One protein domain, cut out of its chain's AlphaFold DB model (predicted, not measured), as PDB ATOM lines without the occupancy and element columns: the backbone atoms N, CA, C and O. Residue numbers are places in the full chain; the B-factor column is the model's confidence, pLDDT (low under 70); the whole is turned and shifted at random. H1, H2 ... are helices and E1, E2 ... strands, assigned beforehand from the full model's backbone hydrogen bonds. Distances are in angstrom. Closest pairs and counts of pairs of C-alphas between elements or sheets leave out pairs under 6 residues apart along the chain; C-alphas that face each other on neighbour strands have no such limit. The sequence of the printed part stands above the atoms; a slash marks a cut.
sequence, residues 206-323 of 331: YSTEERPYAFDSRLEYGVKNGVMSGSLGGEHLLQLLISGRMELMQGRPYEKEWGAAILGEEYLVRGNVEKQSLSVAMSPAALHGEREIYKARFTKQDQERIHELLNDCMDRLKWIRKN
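This is residues 206 to 323 of the 331 residues of an uncharacterized protein of Rubritalea squalenifaciens DSM 18772 (UniProt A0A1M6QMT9). A small antiparallel sheet, E4 E5 E6, has helix H1 over one face, and two long arms, strand E2 and helix H2, reach away from it on the side of H1, with the far part of H2 beside E2. E1 lies at the far end of the E2 arm, and E3 folds back on E2 at the other end. The printed part has 118 residues, with six named strands and two named helices in the order E1 E2 E3 H1 E4 E5 E6 H2, and the class is mixed. It is only just compact, close to loose, with a radius of gyration of the C-alphas of 16.0 A and spans of 43 by 40 by 31 A.

E1 is residues 206 to 208, from C-alpha 206 at (256.504, 156.794, 169.300). E2, residues 211 to 221, is 26.7 A long and bends by 68 degrees at residue 214. E3 is residues 230 to 233. H1 is residues 235 to 249, 21.3 A. E4 is residues 265 to 272, 23.0 A; E5, 277 to 284, 22.4 A; E6, 294 to 298, 13.0 A. H2, residues 300 to 323, is 34.2 A long and ends at C-alpha 323, (265.112, 158.732, 159.519).

E4 E5 E6 form a meander, each strand the antiparallel neighbour of the one before; N 268 and O 281 are 2.8 A apart, N 280 and O 296 2.8 A. H1 lies over E4 and E5 at a height over the sheet of 9.1 A, making two layers, helix on one face. H1 touches H2 with residues 241 to 245 alone, at a steep tilt of 56 degrees, opposite ways; the closest C-alphas, of Arg 245 and Gln 303, are 7.0 A apart. H2 only grazes both sheets. The hairpin E2 and E3 is antiparallel, with N 219 and O 232 3.0 A apart; E1 and E2 meet only at a point. In H1 and H2 every O i to N i+4 pair is within hydrogen-bond range.

The C-alphas farthest apart, of Gly 289 and Asn 323, are 48.2 A apart. The printed part has no cut. The link from H1 to E4 is long. Confidence is under 70 at residues 225 to 226, 259 to 264 and 285 to 291.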
ATOM      1  N   TYR A 206     256.345 155.360 169.443       88.69
ATOM      2  CA  TYR A 206     256.504 156.794 169.300       88.69
ATOM      3  C   TYR A 206     257.981 157.176 169.430       88.69
ATOM      4  O   TYR A 206     258.792 156.423 169.966       88.69
ATOM      5  N   SER A 207     258.324 158.392 169.023       86.56
ATOM      6  CA  SER A 207     259.649 158.984 169.262       86.56
ATOM      7  C   SER A 207     259.893 159.457 170.703       86.56
ATOM      8  O   SER A 207     260.817 160.228 170.952       86.56
ATOM      9  N   THR A 208     259.037 159.077 171.649       82.69
ATOM     10  CA  THR A 208     259.094 159.516 173.051       82.69
ATOM     11  C   THR A 208     259.711 158.436 173.928       82.69
ATOM     12  O   THR A 208     259.395 157.263 173.725       82.69
ATOM     13  N   GLU A 209     260.473 158.816 174.953       78.25
ATOM     14  CA  GLU A 209     261.092 157.874 175.902       78.25
ATOM     15  C   GLU A 209     260.081 156.952 176.594       78.25
ATOM     16  O   GLU A 209     260.354 155.773 176.777       78.25
ATOM     17  N   GLU A 210     258.882 157.451 176.909       81.31
ATOM     18  CA  GLU A 210     257.832 156.652 177.559       81.31
ATOM     19  C   GLU A 210     257.299 155.510 176.685       81.31
ATOM     20  O   GLU A 210     256.759 154.525 177.187       81.31
ATOM     21  N   ARG A 211     257.366 155.665 175.358       81.00
ATOM     22  CA  ARG A 211     256.814 154.710 174.386       81.00
ATOM     23  C   ARG A 211     257.684 154.675 173.136       81.00
ATOM     24  O   ARG A 211     257.197 155.083 172.080       81.00
ATOM     25  N   PRO A 212     258.943 154.228 173.242       88.25
ATOM     26  CA  PRO A 212     259.868 154.256 172.126       88.25
ATOM     27  C   PRO A 212     259.386 153.313 171.024       88.25
ATOM     28  O   PRO A 212     258.603 152.391 171.267       88.25
ATOM     29  N   TYR A 213     259.885 153.510 169.807       89.00
ATOM     30  CA  TYR A 213     259.737 152.515 168.750       89.00
ATOM     31  C   TYR A 213     260.253 151.160 169.227       89.00
ATOM     32  O   TYR A 213     261.440 151.020 169.559       89.00
ATOM     33  N   ALA A 214     259.355 150.180 169.233       87.62
ATOM     34  CA  ALA A 214     259.627 148.840 169.704       87.62
ATOM     35  C   ALA A 214     259.211 147.808 168.658       87.62
ATOM     36  O   ALA A 214     258.231 147.979 167.926       87.62
ATOM     37  N   PHE A 215     259.987 146.733 168.623       88.50
ATOM     38  CA  PHE A 215     259.594 145.493 167.987       88.50
ATOM     39  C   PHE A 215     258.532 144.803 168.849       88.50
ATOM     40  O   PHE A 215     258.662 144.756 170.070       88.50
ATOM     41  N   ASP A 216     257.475 144.320 168.209       85.81
ATOM     42  CA  ASP A 216     256.356 143.610 168.820       85.81
ATOM     43  C   ASP A 216     256.207 142.281 168.085       85.81
ATOM     44  O   ASP A 216     255.842 142.241 166.907       85.81
ATOM     45  N   SER A 217     256.508 141.190 168.787       86.06
ATOM     46  CA  SER A 217     256.251 139.843 168.292       86.06
ATOM     47  C   SER A 217     255.023 139.280 168.986       86.06
ATOM     48  O   SER A 217     254.916 139.300 170.211       86.06
ATOM     49  N   ARG A 218     254.065 138.778 168.210       88.94
ATOM     50  CA  ARG A 218     252.849 138.175 168.760       88.94
ATOM     51  C   ARG A 218     252.748 136.727 168.334       88.94
ATOM     52  O   ARG A 218     252.818 136.432 167.144       88.94
ATOM     53  N   LEU A 219     252.554 135.846 169.311       87.75
ATOM     54  CA  LEU A 219     252.135 134.475 169.057       87.75
ATOM     55  C   LEU A 219     250.606 134.449 169.022       87.75
ATOM     56  O   LEU A 219     249.946 134.751 170.013       87.75
ATOM     57  N   GLU A 220     250.059 134.107 167.867       89.94
ATOM     58  CA  GLU A 220     248.655 133.797 167.619       89.94
ATOM     59  C   GLU A 220     248.444 132.291 167.846       89.94
ATOM     60  O   GLU A 220     249.251 131.474 167.395       89.94
ATOM     61  N   TYR A 221     247.369 131.894 168.526       86.00
ATOM     62  CA  TYR A 221     247.048 130.482 168.771       86.00
ATOM     63  C   TYR A 221     245.573 130.168 168.500       86.00
ATOM     64  O   TYR A 221     244.717 131.055 168.444       86.00
ATOM     65  N   GLY A 222     245.287 128.885 168.268       79.88
ATOM     66  CA  GLY A 222     243.972 128.423 167.820       79.88
ATOM     67  C   GLY A 222     243.627 128.880 166.403       79.88
ATOM     68  O   GLY A 222     242.459 129.042 166.069       79.88
ATOM     69  N   VAL A 223     244.641 129.117 165.567       75.50
ATOM     70  CA  VAL A 223     244.453 129.650 164.215       75.50
ATOM     71  C   VAL A 223     243.803 128.588 163.321       75.50
ATOM     72  O   VAL A 223     244.445 127.622 162.917       75.50
ATOM     73  N   LYS A 224     242.518 128.761 162.992       73.81
ATOM     74  CA  LYS A 224     241.769 127.916 162.046       73.81
ATOM     75  C   LYS A 224     241.021 128.799 161.054       73.81
ATOM     76  O   LYS A 224     240.251 129.665 161.455       73.81
ATOM     77  N   ASN A 225     241.236 128.590 159.753       68.12
ATOM     78  CA  ASN A 225     240.581 129.353 158.677       68.12
ATOM     79  C   ASN A 225     240.670 130.886 158.849       68.12
ATOM     80  O   ASN A 225     239.732 131.612 158.535       68.12
ATOM     81  N   GLY A 226     241.791 131.386 159.383       63.44
ATOM     82  CA  GLY A 226     242.010 132.817 159.624       63.44
ATOM     83  C   GLY A 226     241.362 133.381 160.893       63.44
ATOM     84  O   GLY A 226     241.591 134.546 161.206       63.44
ATOM     85  N   VAL A 227     240.614 132.571 161.646       70.56
ATOM     86  CA  VAL A 227     240.079 132.925 162.967       70.56
ATOM     87  C   VAL A 227     241.057 132.433 164.032       70.56
ATOM     88  O   VAL A 227     241.493 131.285 163.980       70.56
ATOM     89  N   MET A 228     241.428 133.305 164.971       81.56
ATOM     90  CA  MET A 228     242.311 132.975 166.096       81.56
ATOM     91  C   MET A 228     241.504 132.844 167.392       81.56
ATOM     92  O   MET A 228     240.553 133.599 167.593       81.56
ATOM     93  N   SER A 229     241.914 131.931 168.275       78.94
ATOM     94  CA  SER A 229     241.357 131.818 169.631       78.94
ATOM     95  C   SER A 229     241.955 132.863 170.576       78.94
ATOM     96  O   SER A 229     241.278 133.323 171.491       78.94
ATOM     97  N   GLY A 230     243.206 133.275 170.347       81.94
ATOM     98  CA  GLY A 230     243.851 134.315 171.141       81.94
ATOM     99  C   GLY A 230     245.253 134.684 170.658       81.94
ATOM    100  O   GLY A 230     245.757 134.149 169.668       81.94
ATOM    101  N   SER A 231     245.874 135.635 171.363       84.88
ATOM    102  CA  SER A 231     247.239 136.095 171.088       84.88
ATOM    103  C   SER A 231     247.968 136.515 172.363       84.88
ATOM    104  O   SER A 231     247.330 137.015 173.292       84.88
ATOM    105  N   LEU A 232     249.292 136.373 172.386       85.62
ATOM    106  CA  LEU A 232     250.158 136.731 173.515       85.62
ATOM    107  C   LEU A 232     251.550 137.203 173.050       85.62
ATOM    108  O   LEU A 232     251.787 137.295 171.842       85.62
ATOM    109  N   GLY A 233     252.436 137.570 173.983       82.56
ATOM    110  CA  GLY A 233     253.813 137.990 173.672       82.56
ATOM    111  C   GLY A 233     254.640 136.823 173.127       82.56
ATOM    112  O   GLY A 233     254.816 135.816 173.797       82.56
ATOM    113  N   GLY A 234     255.106 136.918 171.882       84.81
ATOM    114  CA  GLY A 234     255.756 135.801 171.188       84.81
ATOM    115  C   GLY A 234     257.253 135.653 171.467       84.81
ATOM    116  O   GLY A 234     257.884 134.751 170.917       84.81
ATOM    117  N   GLU A 235     257.842 136.528 172.283       86.06
ATOM    118  CA  GLU A 235     259.293 136.715 172.369       86.06
ATOM    119  C   GLU A 235     260.013 135.441 172.820       86.06
ATOM    120  O   GLU A 235     261.043 135.072 172.252       86.06
ATOM    121  N   HIS A 236     259.465 134.744 173.820       86.31
ATOM    122  CA  HIS A 236     260.110 133.562 174.381       86.31
ATOM    123  C   HIS A 236     260.121 132.389 173.395       86.31
ATOM    124  O   HIS A 236     261.178 131.815 173.125       86.31
ATOM    125  N   LEU A 237     258.972 132.051 172.797       87.81
ATOM    126  CA  LEU A 237     258.924 130.978 171.802       87.81
ATOM    127  C   LEU A 237     259.735 131.337 170.551       87.81
ATOM    128  O   LEU A 237     260.390 130.463 169.987       87.81
ATOM    129  N   LEU A 238     259.763 132.610 170.143       90.00
ATOM    130  CA  LEU A 238     260.614 133.060 169.041       90.00
ATOM    131  C   LEU A 238     262.101 132.785 169.327       90.00
ATOM    132  O   LEU A 238     262.797 132.269 168.453       90.00
ATOM    133  N   GLN A 239     262.583 133.052 170.546       90.12
ATOM    134  CA  GLN A 239     263.952 132.708 170.951       90.12
ATOM    135  C   GLN A 239     264.214 131.199 170.863       90.12
ATOM    136  O   GLN A 239     265.234 130.795 170.307       90.12
ATOM    137  N   LEU A 240     263.283 130.365 171.343       91.12
ATOM    138  CA  LEU A 240     263.404 128.904 171.249       91.12
ATOM    139  C   LEU A 240     263.461 128.423 169.793       91.12
ATOM    140  O   LEU A 240     264.252 127.541 169.468       91.12
ATOM    141  N   LEU A 241     262.663 129.016 168.900       91.94
ATOM    142  CA  LEU A 241     262.690 128.689 167.472       91.94
ATOM    143  C   LEU A 241     264.017 129.086 166.814       91.94
ATOM    144  O   LEU A 241     264.553 128.321 166.014       91.94
ATOM    145  N   ILE A 242     264.575 130.245 167.173       92.38
ATOM    146  CA  ILE A 242     265.881 130.697 166.673       92.38
ATOM    147  C   ILE A 242     266.994 129.762 167.160       92.38
ATOM    148  O   ILE A 242     267.782 129.283 166.343       92.38
ATOM    149  N   SER A 243     267.041 129.457 168.460       93.00
ATOM    150  CA  SER A 243     268.026 128.528 169.025       93.00
ATOM    151  C   SER A 243     267.901 127.137 168.411       93.00
ATOM    152  O   SER A 243     268.899 126.571 167.972       93.00
ATOM    153  N   GLY A 244     266.678 126.612 168.298       93.56
ATOM    154  CA  GLY A 244     266.431 125.315 167.679       93.56
ATOM    155  C   GLY A 244     266.890 125.258 166.226       93.56
ATOM    156  O   GLY A 244     267.548 124.299 165.833       93.56
ATOM    157  N   ARG A 245     266.636 126.310 165.439       93.69
ATOM    158  CA  ARG A 245     267.131 126.412 164.060       93.69
ATOM    159  C   ARG A 245     268.659 126.361 164.009       93.69
ATOM    160  O   ARG A 245     269.211 125.649 163.174       93.69
ATOM    161  N   MET A 246     269.342 127.104 164.883       94.25
ATOM    162  CA  MET A 246     270.809 127.129 164.926       94.25
ATOM    163  C   MET A 246     271.406 125.752 165.235       94.25
ATOM    164  O   MET A 246     272.389 125.367 164.606       94.25
ATOM    165  N   GLU A 247     270.798 125.002 166.154       95.56
ATOM    166  CA  GLU A 247     271.209 123.632 166.480       95.56
ATOM    167  C   GLU A 247     270.987 122.673 165.302       95.56
ATOM    168  O   GLU A 247     271.904 121.948 164.907       95.56
ATOM    169  N   LEU A 248     269.814 122.739 164.659       93.88
ATOM    170  CA  LEU A 248     269.495 121.914 163.488       93.88
ATOM    171  C   LEU A 248     270.446 122.175 162.309       93.88
ATOM    172  O   LEU A 248     270.851 121.223 161.638       93.88
ATOM    173  N   MET A 249     270.846 123.433 162.084       92.19
ATOM    174  CA  MET A 249     271.834 123.808 161.061       92.19
ATOM    175  C   MET A 249     273.230 123.237 161.340       92.19
ATOM    176  O   MET A 249     273.994 123.015 160.405       92.19
ATOM    177  N   GLN A 250     273.562 122.986 162.608       94.38
ATOM    178  CA  GLN A 250     274.811 122.336 163.023       94.38
ATOM    179  C   GLN A 250     274.694 120.803 163.049       94.38
ATOM    180  O   GLN A 250     275.622 120.123 163.482       94.38
ATOM    181  N   GLY A 251     273.560 120.249 162.604       93.12
ATOM    182  CA  GLY A 251     273.298 118.812 162.626       93.12
ATOM    183  C   GLY A 251     273.042 118.253 164.028       93.12
ATOM    184  O   GLY A 251     273.133 117.041 164.218       93.12
ATOM    185  N   ARG A 252     272.737 119.107 165.016       93.31
ATOM    186  CA  ARG A 252     272.516 118.700 166.408       93.31
ATOM    187  C   ARG A 252     271.022 118.618 166.735       93.31
ATOM    188  O   ARG A 252     270.236 119.425 166.230       93.31
ATOM    189  N   PRO A 253     270.597 117.644 167.563       88.56
ATOM    190  CA  PRO A 253     269.230 117.606 168.060       88.56
ATOM    191  C   PRO A 253     268.967 118.811 168.967       88.56
ATOM    192  O   PRO A 253     269.861 119.299 169.653       88.56
ATOM    193  N   TYR A 254     267.716 119.261 168.991       92.12
ATOM    194  CA  TYR A 254     267.264 120.322 169.881       92.12
ATOM    195  C   TYR A 254     266.045 119.843 170.648       92.12
ATOM    196  O   TYR A 254     265.070 119.401 170.042       92.12
ATOM    197  N   GLU A 255     266.074 119.959 171.965       91.69
ATOM    198  CA  GLU A 255     264.904 119.704 172.787       91.69
ATOM    199  C   GLU A 255     264.837 120.732 173.906       91.69
ATOM    200  O   GLU A 255     265.807 120.986 174.619       91.69
ATOM    201  N   LYS A 256     263.661 121.335 174.041       86.31
ATOM    202  CA  LYS A 256     263.283 122.131 175.191       86.31
ATOM    203  C   LYS A 256     262.042 121.494 175.784       86.31
ATOM    204  O   LYS A 256     260.981 121.527 175.160       86.31
ATOM    205  N   GLU A 257     262.196 120.911 176.964       80.69
ATOM    206  CA  GLU A 257     261.079 120.373 177.734       80.69
ATOM    207  C   GLU A 257     260.189 121.487 178.292       80.69
ATOM    208  O   GLU A 257     260.600 122.652 178.366       80.69
ATOM    209  N   TRP A 258     258.982 121.096 178.708       76.00
ATOM    210  CA  TRP A 258     258.046 121.957 179.422       76.00
ATOM    211  C   TRP A 258     258.751 122.644 180.599       76.00
ATOM    212  O   TRP A 258     259.174 121.997 181.554       76.00
ATOM    213  N   GLY A 259     258.922 123.960 180.500       63.12
ATOM    214  CA  GLY A 259     259.496 124.786 181.560       63.12
ATOM    215  C   GLY A 259     258.425 125.398 182.458       63.12
ATOM    216  O   GLY A 259     257.240 125.373 182.130       63.12
ATOM    217  N   ALA A 260     258.861 126.001 183.570       60.00
ATOM    218  CA  ALA A 260     258.003 126.868 184.373       60.00
ATOM    219  C   ALA A 260     257.347 127.926 183.476       60.00
ATOM    220  O   ALA A 260     258.020 128.508 182.622       60.00
ATOM    221  N   ALA A 261     256.052 128.160 183.683       61.94
ATOM    222  CA  ALA A 261     255.288 129.083 182.866       61.94
ATOM    223  C   ALA A 261     255.900 130.489 182.933       61.94
ATOM    224  O   ALA A 261     255.827 131.167 183.961       61.94
ATOM    225  N   ILE A 262     256.496 130.944 181.834       63.12
ATOM    226  CA  ILE A 262     256.930 132.333 181.704       63.12
ATOM    227  C   ILE A 262     255.704 133.100 181.230       63.12
ATOM    228  O   ILE A 262     255.136 132.762 180.200       63.12
ATOM    229  N   LEU A 263     255.263 134.083 182.019       65.00
ATOM    230  CA  LEU A 263     254.067 134.886 181.724       65.00
ATOM    231  C   LEU A 263     252.776 134.058 181.557       65.00
ATOM    232  O   LEU A 263     251.824 134.514 180.935       65.00
ATOM    233  N   GLY A 264     252.720 132.865 182.161       69.69
ATOM    234  CA  GLY A 264     251.561 131.983 182.048       69.69
ATOM    235  C   GLY A 264     251.536 131.182 180.748       69.69
ATOM    236  O   GLY A 264     250.465 130.941 180.214       69.69
ATOM    237  N   GLU A 265     252.682 130.769 180.209       77.19
ATOM    238  CA  GLU A 265     252.752 129.968 178.982       77.19
ATOM    239  C   GLU A 265     253.736 128.813 179.145       77.19
ATOM    240  O   GLU A 265     254.870 129.011 179.585       77.19
ATOM    241  N   GLU A 266     253.316 127.607 178.765       85.06
ATOM    242  CA  GLU A 266     254.177 126.427 178.754       85.06
ATOM    243  C   GLU A 266     254.467 126.018 177.298       85.06
ATOM    244  O   GLU A 266     253.576 126.028 176.439       85.06
ATOM    245  N   TYR A 267     255.718 125.637 177.020       86.25
ATOM    246  CA  TYR A 267     256.186 125.247 175.689       86.25
ATOM    247  C   TYR A 267     256.969 123.935 175.734       86.25
ATOM    248  O   TYR A 267     257.818 123.748 176.600       86.25
ATOM    249  N   LEU A 268     256.749 123.079 174.739       90.00
ATOM    250  CA  LEU A 268     257.604 121.947 174.388       90.00
ATOM    251  C   LEU A 268     258.074 122.139 172.947       90.00
ATOM    252  O   LEU A 268     257.249 122.246 172.037       90.00
ATOM    253  N   VAL A 269     259.390 122.148 172.728       93.31
ATOM    254  CA  VAL A 269     259.986 122.316 171.394       93.31
ATOM    255  C   VAL A 269     260.941 121.166 171.109       93.31
ATOM    256  O   VAL A 269     261.854 120.909 171.885       93.31
ATOM    257  N   ARG A 270     260.743 120.476 169.982       95.56
ATOM    258  CA  ARG A 270     261.552 119.326 169.554       95.56
ATOM    259  C   ARG A 270     262.027 119.479 168.119       95.56
ATOM    260  O   ARG A 270     261.217 119.616 167.203       95.56
ATOM    261  N   GLY A 271     263.332 119.410 167.916       94.62
ATOM    262  CA  GLY A 271     263.980 119.438 166.615       94.62
ATOM    263  C   GLY A 271     264.125 118.052 166.004       94.62
ATOM    264  O   GLY A 271     264.520 117.097 166.664       94.62
ATOM    265  N   ASN A 272     263.832 117.953 164.712       94.69
ATOM    266  CA  ASN A 272     264.136 116.793 163.889       94.69
ATOM    267  C   ASN A 272     265.233 117.185 162.891       94.69
ATOM    268  O   ASN A 272     264.976 117.987 161.990       94.69
ATOM    269  N   VAL A 273     266.434 116.627 163.074       93.81
ATOM    270  CA  VAL A 273     267.632 116.939 162.275       93.81
ATOM    271  C   VAL A 273     267.456 116.528 160.816       93.81
ATOM    272  O   VAL A 273     267.697 117.341 159.928       93.81
ATOM    273  N   GLU A 274     266.971 115.312 160.557       93.31
ATOM    274  CA  GLU A 274     266.790 114.787 159.195       93.31
ATOM    275  C   GLU A 274     265.833 115.647 158.365       93.31
ATOM    276  O   GLU A 274     266.097 115.970 157.211       93.31
ATOM    277  N   LYS A 275     264.712 116.048 158.971       93.25
ATOM    278  CA  LYS A 275     263.656 116.830 158.318       93.25
ATOM    279  C   LYS A 275     263.852 118.337 158.476       93.25
ATOM    280  O   LYS A 275     262.997 119.091 158.014       93.25
ATOM    281  N   GLN A 276     264.921 118.768 159.156       93.81
ATOM    282  CA  GLN A 276     265.240 120.170 159.453       93.81
ATOM    283  C   GLN A 276     264.015 120.954 159.961       93.81
ATOM    284  O   GLN A 276     263.696 122.041 159.482       93.81
ATOM    285  N   SER A 277     263.272 120.371 160.908       95.94
ATOM    286  CA  SER A 277     261.985 120.915 161.366       95.94
ATOM    287  C   SER A 277     261.883 120.977 162.883       95.94
ATOM    288  O   SER A 277     262.337 120.050 163.553       95.94
ATOM    289  N   LEU A 278     261.190 121.989 163.405       96.12
ATOM    290  CA  LEU A 278     260.869 122.139 164.825       96.12
ATOM    291  C   LEU A 278     259.385 121.842 165.063       96.12
ATOM    292  O   LEU A 278     258.506 122.478 164.486       96.12
ATOM    293  N   SER A 279     259.100 120.871 165.923       95.69
ATOM    294  CA  SER A 279     257.754 120.595 166.421       95.69
ATOM    295  C   SER A 279     257.544 121.354 167.719       95.69
ATOM    296  O   SER A 279     258.348 121.231 168.639       95.69
ATOM    297  N   VAL A 280     256.464 122.119 167.789       94.25
ATOM    298  CA  VAL A 280     256.089 122.916 168.952       94.25
ATOM    299  C   VAL A 280     254.752 122.414 169.471       94.25
ATOM    300  O   VAL A 280     253.806 122.247 168.701       94.25
ATOM    301  N   ALA A 281     254.673 122.204 170.778       91.38
ATOM    302  CA  ALA A 281     253.424 122.131 171.515       91.38
ATOM    303  C   ALA A 281     253.405 123.271 172.533       91.38
ATOM    304  O   ALA A 281     254.404 123.532 173.199       91.38
ATOM    305  N   MET A 282     252.283 123.969 172.612       88.69
ATOM    306  CA  MET A 282     252.118 125.156 173.436       88.69
ATOM    307  C   MET A 282     250.796 125.067 174.185       88.69
ATOM    308  O   MET A 282     249.783 124.668 173.607       88.69
ATOM    309  N   SER A 283     250.825 125.424 175.465       86.25
ATOM    310  CA  SER A 283     249.641 125.560 176.305       86.25
ATOM    311  C   SER A 283     249.637 126.975 176.885       86.25
ATOM    312  O   SER A 283     250.511 127.283 177.701       86.25
ATOM    313  N   PRO A 284     248.681 127.845 176.517       78.62
ATOM    314  CA  PRO A 284     248.456 129.067 177.273       78.62
ATOM    315  C   PRO A 284     247.933 128.648 178.655       78.62
ATOM    316  O   PRO A 284     246.999 127.852 178.760       78.62
ATOM    317  N   ALA A 285     248.581 129.072 179.734       69.88
ATOM    318  CA  ALA A 285     248.232 128.631 181.077       69.88
ATOM    319  C   ALA A 285     246.823 129.101 181.461       69.88
ATOM    320  O   ALA A 285     246.469 130.265 181.300       69.88
ATOM    321  N   ALA A 286     246.051 128.158 182.005       55.59
ATOM    322  CA  ALA A 286     244.934 128.334 182.933       55.59
ATOM    323  C   ALA A 286     243.940 129.484 182.677       55.59
ATOM    324  O   ALA A 286     243.400 130.024 183.641       55.59
ATOM    325  N   LEU A 287     243.612 129.830 181.430       50.03
ATOM    326  CA  LEU A 287     242.480 130.736 181.220       50.03
ATOM    327  C   LEU A 287     241.143 130.073 181.589       50.03
ATOM    328  O   LEU A 287     240.266 130.781 182.066       50.03
ATOM    329  N   HIS A 288     240.990 128.740 181.497       48.12
ATOM    330  CA  HIS A 288     239.688 128.086 181.743       48.12
ATOM    331  C   HIS A 288     239.737 126.643 182.297       48.12
ATOM    332  O   HIS A 288     238.836 125.857 182.031       48.12
ATOM    333  N   GLY A 289     240.759 126.254 183.068       51.59
ATOM    334  CA  GLY A 289     240.786 124.933 183.732       51.59
ATOM    335  C   GLY A 289     241.030 123.718 182.817       51.59
ATOM    336  O   GLY A 289     241.417 122.665 183.316       51.59
ATOM    337  N   GLU A 290     240.924 123.870 181.494       55.34
ATOM    338  CA  GLU A 290     241.356 122.884 180.499       55.34
ATOM    339  C   GLU A 290     242.660 123.329 179.817       55.34
ATOM    340  O   GLU A 290     242.781 124.454 179.325       55.34
ATOM    341  N   ARG A 291     243.661 122.439 179.794       66.88
ATOM    342  CA  ARG A 291     244.920 122.631 179.058       66.88
ATOM    343  C   ARG A 291     244.688 122.322 177.581       66.88
ATOM    344  O   ARG A 291     244.980 121.216 177.125       66.88
ATOM    345  N   GLU A 292     244.137 123.271 176.829       82.38
ATOM    346  CA  GLU A 292     244.132 123.146 175.370       82.38
ATOM    347  C   GLU A 292     245.573 123.274 174.854       82.38
ATOM    348  O   GLU A 292     246.264 124.259 175.117       82.38
ATOM    349  N   ILE A 293     246.039 122.247 174.139       88.00
ATOM    350  CA  ILE A 293     247.394 122.202 173.589       88.00
ATOM    351  C   ILE A 293     247.332 122.492 172.097       88.00
ATOM    352  O   ILE A 293     246.815 121.695 171.308       88.00
ATOM    353  N   TYR A 294     247.964 123.586 171.695       89.69
ATOM    354  CA  TYR A 294     248.148 123.938 170.298       89.69
ATOM    355  C   TYR A 294     249.466 123.374 169.788       89.69
ATOM    356  O   TYR A 294     250.499 123.441 170.455       89.69
ATOM    357  N   LYS A 295     249.432 122.791 168.588       92.19
ATOM    358  CA  LYS A 295     250.592 122.149 167.972       92.19
ATOM    359  C   LYS A 295     250.899 122.773 166.622       92.19
ATOM    360  O   LYS A 295     249.992 123.062 165.838       92.19
ATOM    361  N   ALA A 296     252.184 122.917 166.344       94.00
ATOM    362  CA  ALA A 296     252.696 123.354 165.058       94.00
ATOM    363  C   ALA A 296     253.970 122.590 164.716       94.00
ATOM    364  O   ALA A 296     254.693 122.119 165.596       94.00
ATOM    365  N   ARG A 297     254.258 122.479 163.423       95.69
ATOM    366  CA  ARG A 297     255.509 121.910 162.937       95.69
ATOM    367  C   ARG A 297     256.130 122.851 161.921       95.69
ATOM    368  O   ARG A 297     255.768 122.808 160.753       95.69
ATOM    369  N   PHE A 298     257.071 123.660 162.379       95.38
ATOM    370  CA  PHE A 298     257.790 124.619 161.557       95.38
ATOM    371  C   PHE A 298     258.831 123.883 160.716       95.38
ATOM    372  O   PHE A 298     259.787 123.301 161.235       95.38
ATOM    373  N   THR A 299     258.624 123.873 159.405       96.00
ATOM    374  CA  THR A 299     259.578 123.340 158.430       96.00
ATOM    375  C   THR A 299     260.809 124.242 158.325       96.00
ATOM    376  O   THR A 299     260.865 125.313 158.935       96.00
ATOM    377  N   LYS A 300     261.818 123.825 157.552       94.62
ATOM    378  CA  LYS A 300     262.975 124.674 157.243       94.62
ATOM    379  C   LYS A 300     262.546 126.002 156.604       94.62
ATOM    380  O   LYS A 300     263.018 127.049 157.030       94.62
ATOM    381  N   GLN A 301     261.608 125.953 155.658       95.69
ATOM    382  CA  GLN A 301     261.095 127.135 154.966       95.69
ATOM    383  C   GLN A 301     260.373 128.091 155.928       95.69
ATOM    384  O   GLN A 301     260.589 129.297 155.871       95.69
ATOM    385  N   ASP A 302     259.567 127.567 156.858       95.38
ATOM    386  CA  ASP A 302     258.890 128.401 157.863       95.38
ATOM    387  C   ASP A 302     259.897 129.092 158.790       95.38
ATOM    388  O   ASP A 302     259.744 130.264 159.129       95.38
ATOM    389  N   GLN A 303     260.950 128.373 159.191       93.94
ATOM    390  CA  GLN A 303     262.027 128.902 160.030       93.94
ATOM    391  C   GLN A 303     262.858 129.970 159.303       93.94
ATOM    392  O   GLN A 303     263.228 130.976 159.909       93.94
ATOM    393  N   GLU A 304     263.152 129.770 158.015       93.94
ATOM    394  CA  GLU A 304     263.789 130.779 157.159       93.94
ATOM    395  C   GLU A 304     262.906 132.019 157.043       93.94
ATOM    396  O   GLU A 304     263.378 133.125 157.297       93.94
ATOM    397  N   ARG A 305     261.604 131.835 156.804       95.06
ATOM    398  CA  ARG A 305     260.657 132.946 156.718       95.06
ATOM    399  C   ARG A 305     260.540 133.727 158.028       95.06
ATOM    400  O   ARG A 305     260.523 134.951 158.001       95.06
ATOM    401  N   ILE A 306     260.494 133.046 159.174       93.69
ATOM    402  CA  ILE A 306     260.529 133.688 160.500       93.69
ATOM    403  C   ILE A 306     261.782 134.558 160.647       93.69
ATOM    404  O   ILE A 306     261.699 135.691 161.119       93.69
ATOM    405  N   HIS A 307     262.942 134.045 160.230       92.38
ATOM    406  CA  HIS A 307     264.199 134.780 160.314       92.38
ATOM    407  C   HIS A 307     264.227 136.000 159.381       92.38
ATOM    408  O   HIS A 307     264.658 137.073 159.797       92.38
ATOM    409  N   GLU A 308     263.726 135.864 158.151       93.19
ATOM    410  CA  GLU A 308     263.566 136.978 157.208       93.19
ATOM    411  C   GLU A 308     262.679 138.086 157.778       93.19
ATOM    412  O   GLU A 308     263.078 139.248 157.768       93.19
ATOM    413  N   LEU A 309     261.503 137.732 158.310       92.94
ATOM    414  CA  LEU A 309     260.563 138.698 158.885       92.94
ATOM    415  C   LEU A 309     261.146 139.414 160.104       92.94
ATOM    416  O   LEU A 309     260.981 140.624 160.254       92.94
ATOM    417  N   LEU A 310     261.860 138.682 160.963       91.75
ATOM    418  CA  LEU A 310     262.563 139.276 162.094       91.75
ATOM    419  C   LEU A 310     263.614 140.287 161.623       91.75
ATOM    420  O   LEU A 310     263.645 141.408 162.129       91.75
ATOM    421  N   ASN A 311     264.456 139.911 160.660       91.69
ATOM    422  CA  ASN A 311     265.498 140.793 160.138       91.69
ATOM    423  C   ASN A 311     264.896 142.033 159.471       91.69
ATOM    424  O   ASN A 311     265.322 143.143 159.781       91.69
ATOM    425  N   ASP A 312     263.862 141.868 158.648       91.31
ATOM    426  CA  ASP A 312     263.163 142.975 157.994       91.31
ATOM    427  C   ASP A 312     262.547 143.950 159.013       91.31
ATOM    428  O   ASP A 312     262.765 145.160 158.928       91.31
ATOM    429  N   CYS A 313     261.873 143.451 160.056       91.31
ATOM    430  CA  CYS A 313     261.393 144.303 161.145       91.31
ATOM    431  C   CYS A 313     262.544 145.012 161.877       91.31
ATOM    432  O   CYS A 313     262.446 146.201 162.181       91.31
ATOM    433  N   MET A 314     263.653 144.331 162.163       92.06
ATOM    434  CA  MET A 314     264.788 144.955 162.848       92.06
ATOM    435  C   MET A 314     265.472 146.021 161.988       92.06
ATOM    436  O   MET A 314     265.841 147.085 162.495       92.06
ATOM    437  N   ASP A 315     265.604 145.785 160.688       91.69
ATOM    438  CA  ASP A 315     266.165 146.749 159.749       91.69
ATOM    439  C   ASP A 315     265.221 147.931 159.537       91.69
ATOM    440  O   ASP A 315     265.665 149.085 159.536       91.69
ATOM    441  N   ARG A 316     263.908 147.689 159.504       91.81
ATOM    442  CA  ARG A 316     262.905 148.755 159.508       91.81
ATOM    443  C   ARG A 316     262.962 149.587 160.788       91.81
ATOM    444  O   ARG A 316     262.890 150.810 160.703       91.81
ATOM    445  N   LEU A 317     263.155 148.975 161.956       92.12
ATOM    446  CA  LEU A 317     263.305 149.696 163.224       92.12
ATOM    447  C   LEU A 317     264.543 150.604 163.212       92.12
ATOM    448  O   LEU A 317     264.454 151.774 163.598       92.12
ATOM    449  N   LYS A 318     265.688 150.094 162.740       92.06
ATOM    450  CA  LYS A 318     266.910 150.900 162.557       92.06
ATOM    451  C   LYS A 318     266.660 152.051 161.585       92.06
ATOM    452  O   LYS A 318     267.056 153.182 161.866       92.06
ATOM    453  N   TRP A 319     265.979 151.775 160.472       92.25
ATOM    454  CA  TRP A 319     265.641 152.777 159.469       92.25
ATOM    455  C   TRP A 319     264.756 153.884 160.053       92.25
ATOM    456  O   TRP A 319     265.094 155.054 159.891       92.25
ATOM    457  N   ILE A 320     263.689 153.542 160.787       91.56
ATOM    458  CA  ILE A 320     262.785 154.515 161.430       91.56
ATOM    459  C   ILE A 320     263.574 155.420 162.377       91.56
ATOM    460  O   ILE A 320     263.466 156.641 162.294       91.56
ATOM    461  N   ARG A 321     264.420 154.840 163.237       90.62
ATOM    462  CA  ARG A 321     265.241 155.609 164.189       90.62
ATOM    463  C   ARG A 321     266.216 156.551 163.482       90.62
ATOM    464  O   ARG A 321     266.368 157.693 163.900       90.62
ATOM    465  N   LYS A 322     266.851 156.099 162.396       90.94
ATOM    466  CA  LYS A 322     267.786 156.916 161.605       90.94
ATOM    467  C   LYS A 322     267.082 158.051 160.850       90.94
ATOM    468  O   LYS A 322     267.672 159.109 160.665       90.94
ATOM    469  N   ASN A 323     265.840 157.832 160.416       91.25
ATOM    470  CA  ASN A 323     265.112 158.732 159.519       91.25
ATOM    471  C   ASN A 323     263.960 159.489 160.197       91.25
ATOM    472  O   ASN A 323     263.196 160.165 159.515       91.25
TER     473      ASN A 323